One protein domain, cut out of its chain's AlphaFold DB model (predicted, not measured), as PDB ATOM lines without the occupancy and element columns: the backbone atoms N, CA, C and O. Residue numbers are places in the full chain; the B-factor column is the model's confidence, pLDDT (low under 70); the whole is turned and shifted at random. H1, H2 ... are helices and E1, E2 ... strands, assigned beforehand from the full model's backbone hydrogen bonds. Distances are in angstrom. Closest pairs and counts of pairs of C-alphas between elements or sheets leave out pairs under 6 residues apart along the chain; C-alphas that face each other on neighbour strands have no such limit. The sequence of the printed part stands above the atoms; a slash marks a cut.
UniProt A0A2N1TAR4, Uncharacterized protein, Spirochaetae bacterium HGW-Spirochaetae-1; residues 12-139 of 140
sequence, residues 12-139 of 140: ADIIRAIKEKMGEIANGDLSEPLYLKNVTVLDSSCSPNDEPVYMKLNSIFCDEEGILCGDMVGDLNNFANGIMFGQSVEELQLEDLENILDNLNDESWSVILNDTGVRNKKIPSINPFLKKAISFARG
ATOM      1  N   ALA A  12     -47.016 -21.861  -1.386       86.12
ATOM      2  CA  ALA A  12     -46.351 -20.643  -0.935       86.12
ATOM      3  C   ALA A  12     -44.965 -20.904  -0.315       86.12
ATOM      4  O   ALA A  12     -44.044 -20.113  -0.519       86.12
ATOM      5  N   ASP A  13     -44.790 -22.015   0.407       87.62
ATOM      6  CA  ASP A  13     -43.500 -22.380   0.993       87.62
ATOM      7  C   ASP A  13     -42.492 -22.800  -0.077       87.62
ATOM      8  O   ASP A  13     -41.325 -22.422   0.010       87.62
ATOM      9  N   ILE A  14     -42.940 -23.513  -1.115       89.25
ATOM     10  CA  ILE A  14     -42.072 -23.902  -2.236       89.25
ATOM     11  C   ILE A  14     -41.659 -22.674  -3.049       89.25
ATOM     12  O   ILE A  14     -40.475 -22.501  -3.325       89.25
ATOM     13  N   ILE A  15     -42.596 -21.776  -3.367       90.44
ATOM     14  CA  ILE A  15     -42.290 -20.517  -4.067       90.44
ATOM     15  C   ILE A  15     -41.278 -19.691  -3.266       90.44
ATOM     16  O   ILE A  15     -40.308 -19.180  -3.826       90.44
ATOM     17  N   ARG A  16     -41.463 -19.591  -1.944       90.06
ATOM     18  CA  ARG A  16     -40.511 -18.910  -1.064       90.06
ATOM     19  C   ARG A  16     -39.130 -19.562  -1.113       90.06
ATOM     20  O   ARG A  16     -38.149 -18.846  -1.288       90.06
ATOM     21  N   ALA A  17     -39.051 -20.889  -1.028       90.88
ATOM     22  CA  ALA A  17     -37.786 -21.616  -1.114       90.88
ATOM     23  C   ALA A  17     -37.079 -21.409  -2.467       90.88
ATOM     24  O   ALA A  17     -35.862 -21.228  -2.504       90.88
ATOM     25  N   ILE A  18     -37.834 -21.371  -3.572       91.19
ATOM     26  CA  ILE A  18     -37.298 -21.052  -4.902       91.19
ATOM     27  C   ILE A  18     -36.690 -19.649  -4.899       91.19
ATOM     28  O   ILE A  18     -35.521 -19.496  -5.250       91.19
ATOM     29  N   LYS A  19     -37.440 -18.633  -4.454       91.38
ATOM     30  CA  LYS A  19     -36.965 -17.240  -4.412       91.38
ATOM     31  C   LYS A  19     -35.733 -17.078  -3.526       91.38
ATOM     32  O   LYS A  19     -34.774 -16.427  -3.931       91.38
ATOM     33  N   GLU A  20     -35.720 -17.697  -2.347       88.81
ATOM     34  CA  GLU A  20     -34.550 -17.703  -1.460       88.81
ATOM     35  C   GLU A  20     -33.330 -18.296  -2.176       88.81
ATOM     36  O   GLU A  20     -32.264 -17.675  -2.203       88.81
ATOM     37  N   LYS A  21     -33.502 -19.440  -2.851       86.81
ATOM     38  CA  LYS A  21     -32.411 -20.096  -3.574       86.81
ATOM     39  C   LYS A  21     -31.908 -19.280  -4.760       86.81
ATOM     40  O   LYS A  21     -30.701 -19.179  -4.974       86.81
ATOM     41  N   MET A  22     -32.814 -18.664  -5.512       88.31
ATOM     42  CA  MET A  22     -32.460 -17.732  -6.581       88.31
ATOM     43  C   MET A  22     -31.652 -16.553  -6.036       88.31
ATOM     44  O   MET A  22     -30.628 -16.199  -6.616       88.31
ATOM     45  N   GLY A  23     -32.061 -15.999  -4.893       85.31
ATOM     46  CA  GLY A  23     -31.359 -14.909  -4.221       85.31
ATOM     47  C   GLY A  23     -29.939 -15.300  -3.815       85.31
ATOM     48  O   GLY A  23     -29.004 -14.538  -4.052       85.31
ATOM     49  N   GLU A  24     -29.741 -16.509  -3.284       84.81
ATOM     50  CA  GLU A  24     -28.399 -17.035  -2.995       84.81
ATOM     51  C   GLU A  24     -27.521 -17.094  -4.253       84.81
ATOM     52  O   GLU A  24     -26.343 -16.734  -4.220       84.81
ATOM     53  N   ILE A  25     -28.092 -17.540  -5.373       84.00
ATOM     54  CA  ILE A  25     -27.364 -17.742  -6.626       84.00
ATOM     55  C   ILE A  25     -27.022 -16.409  -7.308       84.00
ATOM     56  O   ILE A  25     -25.892 -16.208  -7.771       84.00
ATOM     57  N   ALA A  26     -27.992 -15.500  -7.370       78.31
ATOM     58  CA  ALA A  26     -27.884 -14.215  -8.045       78.31
ATOM     59  C   ALA A  26     -27.266 -13.112  -7.163       78.31
ATOM     60  O   ALA A  26     -27.195 -11.955  -7.565       78.31
ATOM     61  N   ASN A  27     -26.752 -13.456  -5.974       78.00
ATOM     62  CA  ASN A  27     -26.226 -12.514  -4.973       78.00
ATOM     63  C   ASN A  27     -27.250 -11.435  -4.560       78.00
ATOM     64  O   ASN A  27     -26.892 -10.279  -4.343       78.00
ATOM     65  N   GLY A  28     -28.517 -11.824  -4.439       74.38
ATOM     66  CA  GLY A  28     -29.620 -10.976  -3.991       74.38
ATOM     67  C   GLY A  28     -30.404 -10.282  -5.103       74.38
ATOM     68  O   GLY A  28     -31.466  -9.740  -4.812       74.38
ATOM     69  N   ASP A  29     -29.940 -10.321  -6.356       78.94
ATOM     70  CA  ASP A  29     -30.679  -9.749  -7.484       78.94
ATOM     71  C   ASP A  29     -31.613 -10.784  -8.119       78.94
ATOM     72  O   ASP A  29     -31.216 -11.580  -8.965       78.94
ATOM     73  N   LEU A  30     -32.874 -10.788  -7.691       81.69
ATOM     74  CA  LEU A  30     -33.877 -11.716  -8.211       81.69
ATOM     75  C   LEU A  30     -34.364 -11.360  -9.622       81.69
ATOM     76  O   LEU A  30     -35.024 -12.190 -10.240       81.69
ATOM     77  N   SER A  31     -34.057 -10.161 -10.129       80.56
ATOM     78  CA  SER A  31     -34.468  -9.737 -11.473       80.56
ATOM     79  C   SER A  31     -33.604 -10.349 -12.579       80.56
ATOM     80  O   SER A  31     -34.031 -10.447 -13.731       80.56
ATOM     81  N   GLU A  32     -32.399 -10.812 -12.233       81.62
ATOM     82  CA  GLU A  32     -31.490 -11.456 -13.174       81.62
ATOM     83  C   GLU A  32     -31.971 -12.879 -13.521       81.62
ATOM     84  O   GLU A  32     -32.165 -13.715 -12.630       81.62
ATOM     85  N   PRO A  33     -32.138 -13.210 -14.818       82.94
ATOM     86  CA  PRO A  33     -32.697 -14.487 -15.225       82.94
ATOM     87  C   PRO A  33     -31.752 -15.658 -14.949       82.94
ATOM     88  O   PRO A  33     -30.600 -15.714 -15.400       82.94
ATOM     89  N   LEU A  34     -32.303 -16.653 -14.260       87.12
ATOM     90  CA  LEU A  34     -31.710 -17.953 -13.996       87.12
ATOM     91  C   LEU A  34     -32.168 -18.955 -15.048       87.12
ATOM     92  O   LEU A  34     -33.325 -19.358 -15.071       87.12
ATOM     93  N   TYR A  35     -31.255 -19.385 -15.913       85.88
ATOM     94  CA  TYR A  35     -31.566 -20.304 -17.002       85.88
ATOM     95  C   TYR A  35     -31.525 -21.754 -16.528       85.88
ATOM     96  O   TYR A  35     -30.464 -22.240 -16.127       85.88
ATOM     97  N   LEU A  36     -32.655 -22.450 -16.621       82.94
ATOM     98  CA  LEU A  36     -32.824 -23.844 -16.215       82.94
ATOM     99  C   LEU A  36     -32.543 -24.785 -17.396       82.94
ATOM    100  O   LEU A  36     -32.845 -24.480 -18.551       82.94
ATOM    101  N   LYS A  37     -31.925 -25.942 -17.134       72.81
ATOM    102  CA  LYS A  37     -31.517 -26.871 -18.207       72.81
ATOM    103  C   LYS A  37     -32.607 -27.882 -18.567       72.81
ATOM    104  O   LYS A  37     -32.831 -28.123 -19.760       72.81
ATOM    105  N   ASN A  38     -33.271 -28.446 -17.556       71.00
ATOM    106  CA  ASN A  38     -34.101 -29.648 -17.677       71.00
ATOM    107  C   ASN A  38     -35.454 -29.522 -16.954       71.00
ATOM    108  O   ASN A  38     -35.900 -30.480 -16.330       71.00
ATOM    109  N   VAL A  39     -36.109 -28.362 -17.033       80.12
ATOM    110  CA  VAL A  39     -37.453 -28.202 -16.464       80.12
ATOM    111  C   VAL A  39     -38.491 -28.179 -17.575       80.12
ATOM    112  O   VAL A  39     -38.427 -27.361 -18.495       80.12
ATOM    113  N   THR A  40     -39.442 -29.100 -17.470       82.88
ATOM    114  CA  THR A  40     -40.648 -29.155 -18.287       82.88
ATOM    115  C   THR A  40     -41.823 -28.983 -17.344       82.88
ATOM    116  O   THR A  40     -41.857 -29.645 -16.310       82.88
ATOM    117  N   VAL A  41     -42.744 -28.099 -17.701       82.00
ATOM    118  CA  VAL A  41     -43.943 -27.781 -16.928       82.00
ATOM    119  C   VAL A  41     -45.175 -28.118 -17.751       82.00
ATOM    120  O   VAL A  41     -45.126 -28.101 -18.990       82.00
ATOM    121  N   LEU A  42     -46.265 -28.459 -17.076       76.38
ATOM    122  CA  LEU A  42     -47.545 -28.666 -17.734       76.38
ATOM    123  C   LEU A  42     -48.209 -27.308 -17.980       76.38
ATOM    124  O   LEU A  42     -48.315 -26.486 -17.072       76.38
ATOM    125  N   ASP A  43     -48.682 -27.081 -19.201       70.94
ATOM    126  CA  ASP A  43     -49.493 -25.911 -19.504       70.94
ATOM    127  C   ASP A  43     -50.871 -26.055 -18.843       70.94
ATOM    128  O   ASP A  43     -51.737 -26.814 -19.286       70.94
ATOM    129  N   SER A  44     -51.064 -25.318 -17.751       61.91
ATOM    130  CA  SER A  44     -52.303 -25.297 -16.975       61.91
ATOM    131  C   SER A  44     -53.460 -24.594 -17.693       61.91
ATOM    132  O   SER A  44     -54.590 -24.657 -17.209       61.91
ATOM    133  N   SER A  45     -53.213 -23.950 -18.840       59.97
ATOM    134  CA  SER A  45     -54.256 -23.306 -19.646       59.97
ATOM    135  C   SER A  45     -55.037 -24.280 -20.539       59.97
ATOM    136  O   SER A  45     -56.091 -23.916 -21.071       59.97
ATOM    137  N   CYS A  46     -54.571 -25.526 -20.676       55.56
ATOM    138  CA  CYS A  46     -55.256 -26.547 -21.464       55.56
ATOM    139  C   CYS A  46     -56.551 -27.011 -20.789       55.56
ATOM    140  O   CYS A  46     -56.612 -27.228 -19.576       55.56
ATOM    141  N   SER A  47     -57.607 -27.197 -21.587       57.69
ATOM    142  CA  SER A  47     -58.848 -27.758 -21.062       57.69
ATOM    143  C   SER A  47     -58.635 -29.235 -20.694       57.69
ATOM    144  O   SER A  47     -57.813 -29.913 -21.308       57.69
ATOM    145  N   PRO A  48     -59.393 -29.796 -19.735       58.69
ATOM    146  CA  PRO A  48     -59.236 -31.196 -19.325       58.69
ATOM    147  C   PRO A  48     -59.561 -32.220 -20.429       58.69
ATOM    148  O   PRO A  48     -59.357 -33.414 -20.224       58.69
ATOM    149  N   ASN A  49     -60.096 -31.771 -21.570       63.41
ATOM    150  CA  ASN A  49     -60.381 -32.606 -22.736       63.41
ATOM    151  C   ASN A  49     -59.301 -32.507 -23.824       63.41
ATOM    152  O   ASN A  49     -59.371 -33.260 -24.796       63.41
ATOM    153  N   ASP A  50     -58.346 -31.588 -23.682       65.00
ATOM    154  CA  ASP A  50     -57.235 -31.432 -24.613       65.00
ATOM    155  C   ASP A  50     -56.079 -32.359 -24.222       65.00
ATOM    156  O   ASP A  50     -55.929 -32.762 -23.065       65.00
ATOM    157  N   GLU A  51     -55.253 -32.726 -25.201       66.06
ATOM    158  CA  GLU A  51     -54.016 -33.448 -24.913       66.06
ATOM    159  C   GLU A  51     -53.105 -32.579 -24.029       66.06
ATOM    160  O   GLU A  51     -52.997 -31.373 -24.269       66.06
ATOM    161  N   PRO A  52     -52.438 -33.162 -23.014       66.81
ATOM    162  CA  PRO A  52     -51.576 -32.402 -22.123       66.81
ATOM    163  C   PRO A  52     -50.446 -31.756 -22.921       66.81
ATOM    164  O   PRO A  52     -49.641 -32.430 -23.569       66.81
ATOM    165  N   VAL A  53     -50.387 -30.431 -22.853       71.62
ATOM    166  CA  VAL A  53     -49.331 -29.651 -23.481       71.62
ATOM    167  C   VAL A  53     -48.207 -29.450 -22.479       71.62
ATOM    168  O   VAL A  53     -48.389 -28.860 -21.419       71.62
ATOM    169  N   TYR A  54     -47.019 -29.917 -22.843       77.44
ATOM    170  CA  TYR A  54     -45.812 -29.716 -22.058       77.44
ATOM    171  C   TYR A  54     -44.971 -28.592 -22.652       77.44
ATOM    172  O   TYR A  54     -44.778 -28.512 -23.870       77.44
ATOM    173  N   MET A  55     -44.436 -27.746 -21.780       80.00
ATOM    174  CA  MET A  55     -43.592 -26.623 -22.160       80.00
ATOM    175  C   MET A  55     -42.270 -26.679 -21.427       80.00
ATOM    176  O   MET A  55     -42.196 -27.017 -20.249       80.00
ATOM    177  N   LYS A  56     -41.196 -26.332 -22.128       85.31
ATOM    178  CA  LYS A  56     -39.875 -26.236 -21.527       85.31
ATOM    179  C   LYS A  56     -39.716 -24.877 -20.852       85.31
ATOM    180  O   LYS A  56     -39.751 -23.855 -21.534       85.31
ATOM    181  N   LEU A  57     -39.472 -24.876 -19.546       87.62
ATOM    182  CA  LEU A  57     -39.121 -23.678 -18.791       87.62
ATOM    183  C   LEU A  57     -37.623 -23.400 -18.963       87.62
ATOM    184  O   LEU A  57     -36.771 -24.178 -18.533       87.62
ATOM    185  N   ASN A  58     -37.304 -22.303 -19.643       86.06
ATOM    186  CA  ASN A  58     -35.935 -21.947 -19.999       86.06
ATOM    187  C   ASN A  58     -35.269 -21.042 -18.971       86.06
ATOM    188  O   ASN A  58     -34.059 -21.146 -18.780       86.06
ATOM    189  N   SER A  59     -36.025 -20.136 -18.360       87.69
ATOM    190  CA  SER A  59     -35.515 -19.164 -17.399       87.69
ATOM    191  C   SER A  59     -36.537 -18.911 -16.298       87.69
ATOM    192  O   SER A  59     -37.735 -19.067 -16.525       87.69
ATOM    193  N   ILE A  60     -36.055 -18.515 -15.122       91.12
ATOM    194  CA  ILE A  60     -36.866 -17.969 -14.034       91.12
ATOM    195  C   ILE A  60     -36.251 -16.665 -13.527       91.12
ATOM    196  O   ILE A  60     -35.029 -16.521 -13.508       91.12
ATOM    197  N   PHE A  61     -37.092 -15.721 -13.130       91.06
ATOM    198  CA  PHE A  61     -36.717 -14.416 -12.583       91.06
ATOM    199  C   PHE A  61     -37.883 -13.864 -11.759       91.06
ATOM    200  O   PHE A  61     -39.009 -14.330 -11.899       91.06
ATOM    201  N   CYS A  62     -37.633 -12.879 -10.904       90.25
ATOM    202  CA  CYS A  62     -38.694 -12.078 -10.310       90.25
ATOM    203  C   CYS A  62     -38.899 -10.805 -11.129       90.25
ATOM    204  O   CYS A  62     -37.928 -10.148 -11.506       90.25
ATOM    205  N   ASP A  63     -40.152 -10.453 -11.394       87.94
ATOM    206  CA  ASP A  63     -40.481  -9.162 -11.994       87.94
ATOM    207  C   ASP A  63     -40.368  -8.001 -10.981       87.94
ATOM    208  O   ASP A  63     -39.938  -8.174  -9.837       87.94
ATOM    209  N   GLU A  64     -40.749  -6.795 -11.409       86.06
ATOM    210  CA  GLU A  64     -40.708  -5.582 -10.578       86.06
ATOM    211  C   GLU A  64     -41.640  -5.654  -9.353       86.06
ATOM    212  O   GLU A  64     -41.394  -4.974  -8.354       86.06
ATOM    213  N   GLU A  65     -42.682  -6.489  -9.400       86.31
ATOM    214  CA  GLU A  65     -43.619  -6.719  -8.295       86.31
ATOM    215  C   GLU A  65     -43.154  -7.856  -7.366       86.31
ATOM    216  O   GLU A  65     -43.758  -8.111  -6.320       86.31
ATOM    217  N   GLY A  66     -42.042  -8.517  -7.703       85.56
ATOM    218  CA  GLY A  66     -41.487  -9.639  -6.957       85.56
ATOM    219  C   GLY A  66     -42.204 -10.961  -7.228       85.56
ATOM    220  O   GLY A  66     -42.034 -11.898  -6.439       85.56
ATOM    221  N   ILE A  67     -42.996 -11.051  -8.298       90.31
ATOM    222  CA  ILE A  67     -43.679 -12.272  -8.736       90.31
ATOM    223  C   ILE A  67     -42.665 -13.164  -9.444       90.31
ATOM    224  O   ILE A  67     -41.882 -12.698 -10.269       90.31
ATOM    225  N   LEU A  68     -42.663 -14.457  -9.110       91.12
ATOM    226  CA  LEU A  68     -41.814 -15.429  -9.786       91.12
ATOM    227  C   LEU A  68     -42.360 -15.709 -11.192       91.12
ATOM    228  O   LEU A  68     -43.425 -16.308 -11.367       91.12
ATOM    229  N   CYS A  69     -41.580 -15.311 -12.184       91.31
ATOM    230  CA  CYS A  69     -41.879 -15.411 -13.601       91.31
ATOM    231  C   CYS A  69     -40.855 -16.299 -14.315       91.31
ATOM    232  O   CYS A  69     -39.777 -16.590 -13.791       91.31
ATOM    233  N   GLY A  70     -41.177 -16.725 -15.533       89.31
ATOM    234  CA  GLY A  70     -40.262 -17.493 -16.362       89.31
ATOM    235  C   GLY A  70     -40.605 -17.499 -17.844       89.31
ATOM    236  O   GLY A  70     -41.749 -17.272 -18.245       89.31
ATOM    237  N   ASP A  71     -39.590 -17.768 -18.664       86.75
ATOM    238  CA  ASP A  71     -39.762 -17.918 -20.107       86.75
ATOM    239  C   ASP A  71     -39.988 -19.385 -20.462       86.75
ATOM    240  O   ASP A  71     -39.171 -20.256 -20.144       86.75
ATOM    241  N   MET A  72     -41.069 -19.653 -21.184       86.12
ATOM    242  CA  MET A  72     -41.474 -20.988 -21.600       86.12
ATOM    243  C   MET A  72     -41.418 -21.136 -23.117       86.12
ATOM    244  O   MET A  72     -41.736 -20.219 -23.876       86.12
ATOM    245  N   VAL A  73     -41.007 -22.314 -23.573       80.69
ATOM    246  CA  VAL A  73     -40.960 -22.669 -24.993       80.69
ATOM    247  C   VAL A  73     -41.731 -23.960 -25.198       80.69
ATOM    248  O   VAL A  73     -41.402 -24.983 -24.594       80.69
ATOM    249  N   GLY A  74     -42.752 -23.911 -26.053       72.19
ATOM    250  CA  GLY A  74     -43.487 -25.100 -26.466       72.19
ATOM    251  C   GLY A  74     -42.605 -26.117 -27.191       72.19
ATOM    252  O   GLY A  74     -41.586 -25.766 -27.793       72.19
ATOM    253  N   ASP A  75     -42.988 -27.393 -27.133       67.75
ATOM    254  CA  ASP A  75     -42.293 -28.435 -27.890       67.75
ATOM    255  C   ASP A  75     -42.367 -28.161 -29.406       67.75
ATOM    256  O   ASP A  75     -43.411 -27.801 -29.950       67.75
ATOM    257  N   LEU A  76     -41.249 -28.379 -30.102       55.25
ATOM    258  CA  LEU A  76     -41.071 -28.139 -31.541       55.25
ATOM    259  C   LEU A  76     -42.049 -28.948 -32.408       55.25
ATOM    260  O   LEU A  76     -42.304 -28.581 -33.554       55.25
ATOM    261  N   ASN A  77     -42.588 -30.043 -31.870       54.16
ATOM    262  CA  ASN A  77     -43.585 -30.873 -32.543       54.16
ATOM    263  C   ASN A  77     -44.988 -30.249 -32.539       54.16
ATOM    264  O   ASN A  77     -45.843 -30.678 -33.310       54.16
ATOM    265  N   ASN A  78     -45.216 -29.227 -31.709       51.44
ATOM    266  CA  ASN A  78     -46.490 -28.540 -31.569       51.44
ATOM    267  C   ASN A  78     -46.296 -27.038 -31.846       51.44
ATOM    268  O   ASN A  78     -46.253 -26.203 -30.946       51.44
ATOM    269  N   PHE A  79     -46.162 -26.694 -33.135       41.78
ATOM    270  CA  PHE A  79     -45.903 -25.338 -33.660       41.78
ATOM    271  C   PHE A  79     -46.904 -24.251 -33.212       41.78
ATOM    272  O   PHE A  79     -46.656 -23.070 -33.451       41.78
ATOM    273  N   ALA A  80     -48.027 -24.626 -32.593       50.50
ATOM    274  CA  ALA A  80     -48.985 -23.692 -32.006       50.50
ATOM    275  C   ALA A  80     -48.469 -23.038 -30.709       50.50
ATOM    276  O   ALA A  80     -48.905 -21.942 -30.361       50.50
ATOM    277  N   ASN A  81     -47.501 -23.663 -30.034       57.72
ATOM    278  CA  ASN A  81     -46.996 -23.215 -28.743       57.72
ATOM    279  C   ASN A  81     -45.717 -22.409 -28.959       57.72
ATOM    280  O   ASN A  81     -44.608 -22.942 -28.984       57.72
ATOM    281  N   GLY A  82     -45.898 -21.112 -29.208       66.50
ATOM    282  CA  GLY A  82     -44.808 -20.160 -29.384       66.50
ATOM    283  C   GLY A  82     -43.907 -20.019 -28.150       66.50
ATOM    284  O   GLY A  82     -43.977 -20.773 -27.181       66.50
ATOM    285  N   ILE A  83     -43.029 -19.020 -28.193       73.69
ATOM    286  CA  ILE A  83     -42.233 -18.634 -27.028       73.69
ATOM    287  C   ILE A  83     -43.090 -17.698 -26.176       73.69
ATOM    288  O   ILE A  83     -43.537 -16.664 -26.673       73.69
ATOM    289  N   MET A  84     -43.303 -18.054 -24.913       78.44
ATOM    290  CA  MET A  84     -43.977 -17.206 -23.938       78.44
ATOM    291  C   MET A  84     -42.945 -16.610 -22.994       78.44
ATOM    292  O   MET A  84     -42.200 -17.338 -22.344       78.44
ATOM    293  N   PHE A  85     -42.899 -15.285 -22.940       81.44
ATOM    294  CA  PHE A  85     -41.953 -14.556 -22.105       81.44
ATOM    295  C   PHE A  85     -42.626 -14.083 -20.819       81.44
ATOM    296  O   PHE A  85     -43.797 -13.692 -20.853       81.44
ATOM    297  N   GLY A  86     -41.882 -14.118 -19.712       82.44
ATOM    298  CA  GLY A  86     -42.289 -13.546 -18.423       82.44
ATOM    299  C   GLY A  86     -43.638 -14.029 -17.904       82.44
ATOM    300  O   GLY A  86     -44.417 -13.239 -17.382       82.44
ATOM    301  N   GLN A  87     -43.942 -15.310 -18.082       87.12
ATOM    302  CA  GLN A  87     -45.171 -15.889 -17.557       87.12
ATOM    303  C   GLN A  87     -45.034 -16.145 -16.064       87.12
ATOM    304  O   GLN A  87     -43.990 -16.626 -15.623       87.12
ATOM    305  N   SER A  88     -46.092 -15.873 -15.299       88.94
ATOM    306  CA  SER A  88     -46.130 -16.220 -13.879       88.94
ATOM    307  C   SER A  88     -45.993 -17.731 -13.719       88.94
ATOM    308  O   SER A  88     -46.817 -18.497 -14.218       88.94
ATOM    309  N   VAL A  89     -44.948 -18.167 -13.017       88.38
ATOM    310  CA  VAL A  89     -44.749 -19.587 -12.693       88.38
ATOM    311  C   VAL A  89     -45.287 -19.930 -11.305       88.38
ATOM    312  O   VAL A  89     -45.396 -21.101 -10.957       88.38
ATOM    313  N   GLU A  90     -45.707 -18.931 -10.522       88.19
ATOM    314  CA  GLU A  90     -46.380 -19.142  -9.234       88.19
ATOM    315  C   GLU A  90     -47.735 -19.846  -9.381       88.19
ATOM    316  O   GLU A  90     -48.246 -20.419  -8.418       88.19
ATOM    317  N   GLU A  91     -48.325 -19.842 -10.578       84.69
ATOM    318  CA  GLU A  91     -49.597 -20.505 -10.877       84.69
ATOM    319  C   GLU A  91     -49.446 -21.984 -11.265       84.69
ATOM    320  O   GLU A  91     -50.436 -22.714 -11.213       84.69
ATOM    321  N   LEU A  92     -48.221 -22.463 -11.512       85.12
ATOM    322  CA  LEU A  92     -47.940 -23.857 -11.881       85.12
ATOM    323  C   LEU A  92     -48.389 -24.872 -10.824       85.12
ATOM    324  O   LEU A  92     -48.664 -24.525  -9.675       85.12
ATOM    325  N   GLN A  93     -48.462 -26.147 -11.198       85.69
ATOM    326  CA  GLN A  93     -48.775 -27.209 -10.244       85.69
ATOM    327  C   GLN A  93     -47.661 -27.362  -9.198       85.69
ATOM    328  O   GLN A  93     -46.529 -26.908  -9.387       85.69
ATOM    329  N   LEU A  94     -47.992 -27.964  -8.055       85.38
ATOM    330  CA  LEU A  94     -47.046 -28.102  -6.947       85.38
ATOM    331  C   LEU A  94     -45.825 -28.929  -7.370       85.38
ATOM    332  O   LEU A  94     -44.697 -28.580  -7.042       85.38
ATOM    333  N   GLU A  95     -46.062 -29.978  -8.149       85.81
ATOM    334  CA  GLU A  95     -45.061 -30.893  -8.690       85.81
ATOM    335  C   GLU A  95     -44.081 -30.176  -9.632       85.81
ATOM    336  O   GLU A  95     -42.876 -30.426  -9.601       85.81
ATOM    337  N   ASP A  96     -44.582 -29.235 -10.437       86.50
ATOM    338  CA  ASP A  96     -43.753 -28.428 -11.335       86.50
ATOM    339  C   ASP A  96     -42.861 -27.457 -10.544       86.50
ATOM    340  O   ASP A  96     -41.679 -27.293 -10.851       86.50
ATOM    341  N   LEU A  97     -43.400 -26.848  -9.481       88.44
ATOM    342  CA  LEU A  97     -42.631 -25.991  -8.571       88.44
ATOM    343  C   LEU A  97     -41.557 -26.780  -7.810       88.44
ATOM    344  O   LEU A  97     -40.438 -26.293  -7.641       88.44
ATOM    345  N   GLU A  98     -41.861 -28.006  -7.386       89.25
ATOM    346  CA  GLU A  98     -40.872 -28.914  -6.794       89.25
ATOM    347  C   GLU A  98     -39.733 -29.212  -7.768       89.25
ATOM    348  O   GLU A  98     -38.566 -29.083  -7.403       89.25
ATOM    349  N   ASN A  99     -40.054 -29.505  -9.028       87.44
ATOM    350  CA  ASN A  99     -39.056 -29.772 -10.060       87.44
ATOM    351  C   ASN A  99     -38.134 -28.563 -10.321       87.44
ATOM    352  O   ASN A  99     -36.928 -28.722 -10.543       87.44
ATOM    353  N   ILE A 100     -38.675 -27.339 -10.262       88.25
ATOM    354  CA  ILE A 100     -37.875 -26.105 -10.340       88.25
ATOM    355  C   ILE A 100     -36.903 -26.028  -9.161       88.25
ATOM    356  O   ILE A 100     -35.707 -25.797  -9.364       88.25
ATOM    357  N   LEU A 101     -37.398 -26.230  -7.938       88.56
ATOM    358  CA  LEU A 101     -36.581 -26.170  -6.728       88.56
ATOM    359  C   LEU A 101     -35.473 -27.235  -6.733       88.56
ATOM    360  O   LEU A 101     -34.323 -26.931  -6.409       88.56
ATOM    361  N   ASP A 102     -35.792 -28.455  -7.154       87.31
ATOM    362  CA  ASP A 102     -34.824 -29.544  -7.279       87.31
ATOM    363  C   ASP A 102     -33.740 -29.204  -8.312       87.31
ATOM    364  O   ASP A 102     -32.553 -29.325  -8.018       87.31
ATOM    365  N   ASN A 103     -34.105 -28.638  -9.470       85.94
ATOM    366  CA  ASN A 103     -33.126 -28.181 -10.468       85.94
ATOM    367  C   ASN A 103     -32.191 -27.082  -9.934       85.94
ATOM    368  O   ASN A 103     -31.012 -27.035 -10.310       85.94
ATOM    369  N   LEU A 104     -32.696 -26.194  -9.071       85.00
ATOM    370  CA  LEU A 104     -31.883 -25.168  -8.414       85.00
ATOM    371  C   LEU A 104     -30.882 -25.771  -7.421       85.00
ATOM    372  O   LEU A 104     -29.735 -25.313  -7.353       85.00
ATOM    373  N   ASN A 105     -31.291 -26.810  -6.693       84.69
ATOM    374  CA  ASN A 105     -30.444 -27.527  -5.740       84.69
ATOM    375  C   ASN A 105     -29.414 -28.439  -6.421       84.69
ATOM    376  O   ASN A 105     -28.274 -28.512  -5.964       84.69
ATOM    377  N   ASP A 106     -29.769 -29.043  -7.554       82.06
ATOM    378  CA  ASP A 106     -28.897 -29.911  -8.356       82.06
ATOM    379  C   ASP A 106     -27.874 -29.138  -9.214       82.06
ATOM    380  O   ASP A 106     -27.205 -29.712 -10.077       82.06
ATOM    381  N   GLU A 107     -27.751 -27.819  -9.017       76.19
ATOM    382  CA  GLU A 107     -26.885 -26.924  -9.802       76.19
ATOM    383  C   GLU A 107     -27.148 -27.009 -11.328       76.19
ATOM    384  O   GLU A 107     -26.282 -26.709 -12.157       76.19
ATOM    385  N   SER A 108     -28.365 -27.397 -11.732       76.25
ATOM    386  CA  SER A 108     -28.768 -27.590 -13.134       76.25
ATOM    387  C   SER A 108     -29.229 -26.290 -13.806       76.25
ATOM    388  O   SER A 108     -30.147 -26.272 -14.627       76.25
ATOM    389  N   TRP A 109     -28.532 -25.194 -13.505       81.06
ATOM    390  CA  TRP A 109     -28.848 -23.839 -13.955       81.06
ATOM    391  C   TRP A 109     -27.613 -23.089 -14.473       81.06
ATOM    392  O   TRP A 109     -26.479 -23.574 -14.422       81.06
ATOM    393  N   SER A 110     -27.837 -21.906 -15.042       76.69
ATOM    394  CA  SER A 110     -26.792 -20.947 -15.416       76.69
ATOM    395  C   SER A 110     -27.305 -19.512 -15.287       76.69
ATOM    396  O   SER A 110     -28.483 -19.268 -15.512       76.69
ATOM    397  N   VAL A 111     -26.427 -18.566 -14.947       69.19
ATOM    398  CA  VAL A 111     -26.749 -17.128 -14.835       69.19
ATOM    399  C   VAL A 111     -25.896 -16.341 -15.816       69.19
ATOM    400  O   VAL A 111     -24.702 -16.623 -15.972       69.19
ATOM    401  N   ILE A 112     -26.483 -15.326 -16.447       65.62
ATOM    402  CA  ILE A 112     -25.746 -14.336 -17.232       65.62
ATOM    403  C   ILE A 112     -25.593 -13.086 -16.364       65.62
ATOM    404  O   ILE A 112     -26.523 -12.310 -16.251       65.62
ATOM    405  N   LEU A 113     -24.424 -12.889 -15.745       56.50
ATOM    406  CA  LEU A 113     -24.138 -11.665 -14.989       56.50
ATOM    407  C   LEU A 113     -23.618 -10.590 -15.947       56.50
ATOM    408  O   LEU A 113     -22.608 -10.813 -16.624       56.50
ATOM    409  N   ASN A 114     -24.287  -9.438 -15.995       52.16
ATOM    410  CA  ASN A 114     -24.034  -8.415 -17.010       52.16
ATOM    411  C   ASN A 114     -22.695  -7.658 -16.889       52.16
ATOM    412  O   ASN A 114     -22.352  -6.982 -17.849       52.16
ATOM    413  N   ASP A 115     -21.881  -7.828 -15.834       46.09
ATOM    414  CA  ASP A 115     -20.633  -7.039 -15.699       46.09
ATOM    415  C   ASP A 115     -19.336  -7.786 -15.331       46.09
ATOM    416  O   ASP A 115     -18.278  -7.166 -15.253       46.09
ATOM    417  N   THR A 116     -19.323  -9.114 -15.142       42.22
ATOM    418  CA  THR A 116     -18.069  -9.816 -14.742       42.22
ATOM    419  C   THR A 116     -17.845 -11.207 -15.346       42.22
ATOM    420  O   THR A 116     -16.906 -11.911 -14.972       42.22
ATOM    421  N   GLY A 117     -18.630 -11.590 -16.352       45.66
ATOM    422  CA  GLY A 117     -18.489 -12.879 -17.023       45.66
ATOM    423  C   GLY A 117     -19.444 -13.943 -16.490       45.66
ATOM    424  O   GLY A 117     -19.962 -13.884 -15.377       45.66
ATOM    425  N   VAL A 118     -19.711 -14.929 -17.346       47.47
ATOM    426  CA  VAL A 118     -20.706 -15.970 -17.094       47.47
ATOM    427  C   VAL A 118     -20.196 -16.907 -15.995       47.47
ATOM    428  O   VAL A 118     -19.270 -17.689 -16.234       47.47
ATOM    429  N   ARG A 119     -20.796 -16.878 -14.796       47.12
ATOM    430  CA  ARG A 119     -20.532 -17.893 -13.767       47.12
ATOM    431  C   ARG A 119     -21.104 -19.220 -14.251       47.12
ATOM    432  O   ARG A 119     -22.302 -19.461 -14.191       47.12
ATOM    433  N   ASN A 120     -20.225 -20.080 -14.754       47.28
ATOM    434  CA  ASN A 120     -20.567 -21.446 -15.114       47.28
ATOM    435  C   ASN A 120     -19.771 -22.439 -14.305       47.28
ATOM    436  O   ASN A 120     -18.586 -22.644 -14.561       47.28
ATOM    437  N   LYS A 121     -20.475 -23.222 -13.496       44.31
ATOM    438  CA  LYS A 121     -20.195 -24.653 -13.515       44.31
ATOM    439  C   LYS A 121     -20.873 -25.231 -14.770       44.31
ATOM    440  O   LYS A 121     -22.015 -25.663 -14.748       44.31
ATOM    441  N   LYS A 122     -20.138 -25.150 -15.891       38.66
ATOM    442  CA  LYS A 122     -20.469 -25.587 -17.271       38.66
ATOM    443  C   LYS A 122     -21.764 -25.012 -17.897       38.66
ATOM    444  O   LYS A 122     -22.861 -25.494 -17.596       38.66
ATOM    445  N   ILE A 123     -21.623 -24.115 -18.897       45.34
ATOM    446  CA  ILE A 123     -22.717 -23.909 -19.868       45.34
ATOM    447  C   ILE A 123     -22.845 -25.223 -20.657       45.34
ATOM    448  O   ILE A 123     -21.837 -25.701 -21.187       45.34
ATOM    449  N   PRO A 124     -24.035 -25.818 -20.810       41.78
ATOM    450  CA  PRO A 124     -24.357 -26.510 -22.038       41.78
ATOM    451  C   PRO A 124     -24.532 -25.424 -23.097       41.78
ATOM    452  O   PRO A 124     -25.111 -24.370 -22.837       41.78
ATOM    453  N   SER A 125     -23.930 -25.643 -24.260       42.59
ATOM    454  CA  SER A 125     -23.932 -24.718 -25.390       42.59
ATOM    455  C   SER A 125     -25.313 -24.090 -25.588       42.59
ATOM    456  O   SER A 125     -26.239 -24.774 -26.023       42.59
ATOM    457  N   ILE A 126     -25.446 -22.799 -25.262       47.28
ATOM    458  CA  ILE A 126     -26.641 -22.013 -25.579       47.28
ATOM    459  C   ILE A 126     -26.900 -22.207 -27.068       47.28
ATOM    460  O   ILE A 126     -26.018 -21.948 -27.894       47.28
ATOM    461  N   ASN A 127     -28.095 -22.700 -27.386       46.34
ATOM    462  CA  ASN A 127     -28.520 -22.938 -28.751       46.34
ATOM    463  C   ASN A 127     -28.325 -21.633 -29.559       46.34
ATOM    464  O   ASN A 127     -28.870 -20.598 -29.161       46.34
ATOM    465  N   PRO A 128     -27.534 -21.627 -30.648       50.69
ATOM    466  CA  PRO A 128     -27.159 -20.409 -31.374       50.69
ATOM    467  C   PRO A 128     -28.353 -19.581 -31.883       50.69
ATOM    468  O   PRO A 128     -28.196 -18.388 -32.145       50.69
ATOM    469  N   PHE A 129     -29.550 -20.170 -31.957       49.03
ATOM    470  CA  PHE A 129     -30.789 -19.460 -32.277       49.03
ATOM    471  C   PHE A 129     -31.223 -18.455 -31.191       49.03
ATOM    472  O   PHE A 129     -31.628 -17.343 -31.532       49.03
ATOM    473  N   LEU A 130     -31.050 -18.769 -29.900       49.59
ATOM    474  CA  LEU A 130     -31.424 -17.878 -28.786       49.59
ATOM    475  C   LEU A 130     -30.515 -16.645 -28.697       49.59
ATOM    476  O   LEU A 130     -30.991 -15.532 -28.486       49.59
ATOM    477  N   LYS A 131     -29.212 -16.808 -28.970       47.41
ATOM    478  CA  LYS A 131     -28.272 -15.674 -29.061       47.41
ATOM    479  C   LYS A 131     -28.690 -14.662 -30.127       47.41
ATOM    480  O   LYS A 131     -28.534 -13.460 -29.930       47.41
ATOM    481  N   LYS A 132     -29.215 -15.151 -31.254       46.09
ATOM    482  CA  LYS A 132     -29.653 -14.300 -32.360       46.09
ATOM    483  C   LYS A 132     -30.935 -13.550 -31.991       46.09
ATOM    484  O   LYS A 132     -30.981 -12.341 -32.181       46.09
ATOM    485  N   ALA A 133     -31.911 -14.224 -31.383       48.50
ATOM    486  CA  ALA A 133     -33.158 -13.598 -30.935       48.50
ATOM    487  C   ALA A 133     -32.923 -12.455 -29.925       48.50
ATOM    488  O   ALA A 133     -33.445 -11.358 -30.107       48.50
ATOM    489  N   ILE A 134     -32.043 -12.661 -28.936       51.19
ATOM    490  CA  ILE A 134     -31.698 -11.639 -27.930       51.19
ATOM    491  C   ILE A 134     -30.992 -10.427 -28.568       51.19
ATOM    492  O   ILE A 134     -31.237  -9.287 -28.180       51.19
ATOM    493  N   SER A 135     -30.142 -10.645 -29.581       48.03
ATOM    494  CA  SER A 135     -29.465  -9.544 -30.287       48.03
ATOM    495  C   SER A 135     -30.406  -8.681 -31.134       48.03
ATOM    496  O   SER A 135     -30.156  -7.489 -31.283       48.03
ATOM    497  N   PHE A 136     -31.497  -9.256 -31.652       48.31
ATOM    498  CA  PHE A 136     -32.495  -8.511 -32.422       48.31
ATOM    499  C   PHE A 136     -33.407  -7.662 -31.526       48.31
ATOM    500  O   PHE A 136     -33.744  -6.547 -31.904       48.31
ATOM    501  N   ALA A 137     -33.746  -8.138 -30.324       45.84
ATOM    502  CA  ALA A 137     -34.595  -7.397 -29.387       45.84
ATOM    503  C   ALA A 137     -33.911  -6.161 -28.766       45.84
ATOM    504  O   ALA A 137     -34.590  -5.234 -28.346       45.84
ATOM    505  N   ARG A 138     -32.570  -6.120 -28.720       45.62
ATOM    506  CA  ARG A 138     -31.791  -4.977 -28.196       45.62
ATOM    507  C   ARG A 138     -31.381  -3.947 -29.261       45.62
ATOM    508  O   ARG A 138     -30.686  -2.991 -28.928       45.62
ATOM    509  N   GLY A 139     -31.748  -4.157 -30.527       44.31
ATOM    510  CA  GLY A 139     -31.275  -3.361 -31.666       44.31
ATOM    511  C   GLY A 139     -32.367  -2.733 -32.535       44.31
ATOM    512  O   GLY A 139     -32.057  -2.369 -33.669       44.31
TER     513      GLY A 139
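AT A GLANCE: This is residues 12 to 139 of the 140 residues of an uncharacterized protein of Spirochaetae bacterium HGW-Spirochaetae-1 (UniProt A0A2N1TAR4). A strongly twisted sheet of five strands has two helices, H1 and H2, side by side over one face, with no named helix on its other face, while a loose tail ending in H3 sticks out at residues 125 to 139. The printed part has 128 residues with three named helices and five named strands, in the order H1 E1 E2 E3 E4 H2 E5 H3. The sheet runs E4 E3 E2 E1 E5, antiparallel throughout, and the class is mixed, helices and strands. The whole is compact, with a radius of gyration of the C-alphas of 14.7 A and spans of 48 by 37 by 28 A.

HOW THE PARTS SIT: H1, residues 12 to 25, is followed by E1, residues 34 to 42, E2, residues 54 to 62, E3, residues 68 to 74, and E4, residues 83 to 88. These four strands form a meander, each the antiparallel neighbour of the one before, with hairpins E1 and E2, E2 and E3, E3 and E4. E1 bends by 88 degrees at residue 37 and E2 by 65 degrees at residue 58. Pairs within hydrogen-bond range are N 36 and O 58, 2.9 A, for E1 and E2; N 58 and O 71, 2.8 A, for E2 and E3; and N 72 and O 84, 2.8 A, for E3 and E4. H2, residues 94 to 105, is on the sheet at a height of 8.8 A, over E2 and E1, and runs along the strands, at 22 degrees to E1 on the local plane. The closest C-alphas of H2 and E1 are those of Asp 96 and Val 41, 5.6 A apart. H1 is on the same face at a height of 8.9 A, forming two layers with the sheet, a helix layer over a strand layer. H1 lies over E2 and runs across the strands, only just, at 60.3 degrees to E2 on the local plane. H1 and H2 touch at a shallow tilt of 21 degrees, the same way, with the C-alphas of Ile 18 and Leu 101 closest at 5.5 A. E5, residues 109 to 111, is the edge strand beside E1, with N 35 and O 110 2.8 A apart. H3, residues 128 to 137, is not on the sheet and is apart from H1 and H2. Each O i to N i+4 pair is within hydrogen-bond range in H1 and H2, and 5 of 6 are in H3.

IN THESE COORDINATES: H1 begins at C-alpha 12, (-46.351, -20.643, -0.935), and is 20.0 A long. E1 measures 19.5 A, E2 22.4 A, E3 19.4 A and H2 16.7 A. H3 is 15.1 A long and ends at C-alpha 137, (-34.595, -7.397, -29.387).

THE WHOLE: The two C-alphas farthest apart, those of Asn 49 and Thr 116, are 48.7 A apart. The printed part has no cut. The links E1 to E2 and E5 to H3 are long. The mean pLDDT of the printed part is 72.7, and residues 44 to 52, 75 to 82 and 111 to 139 are under 70.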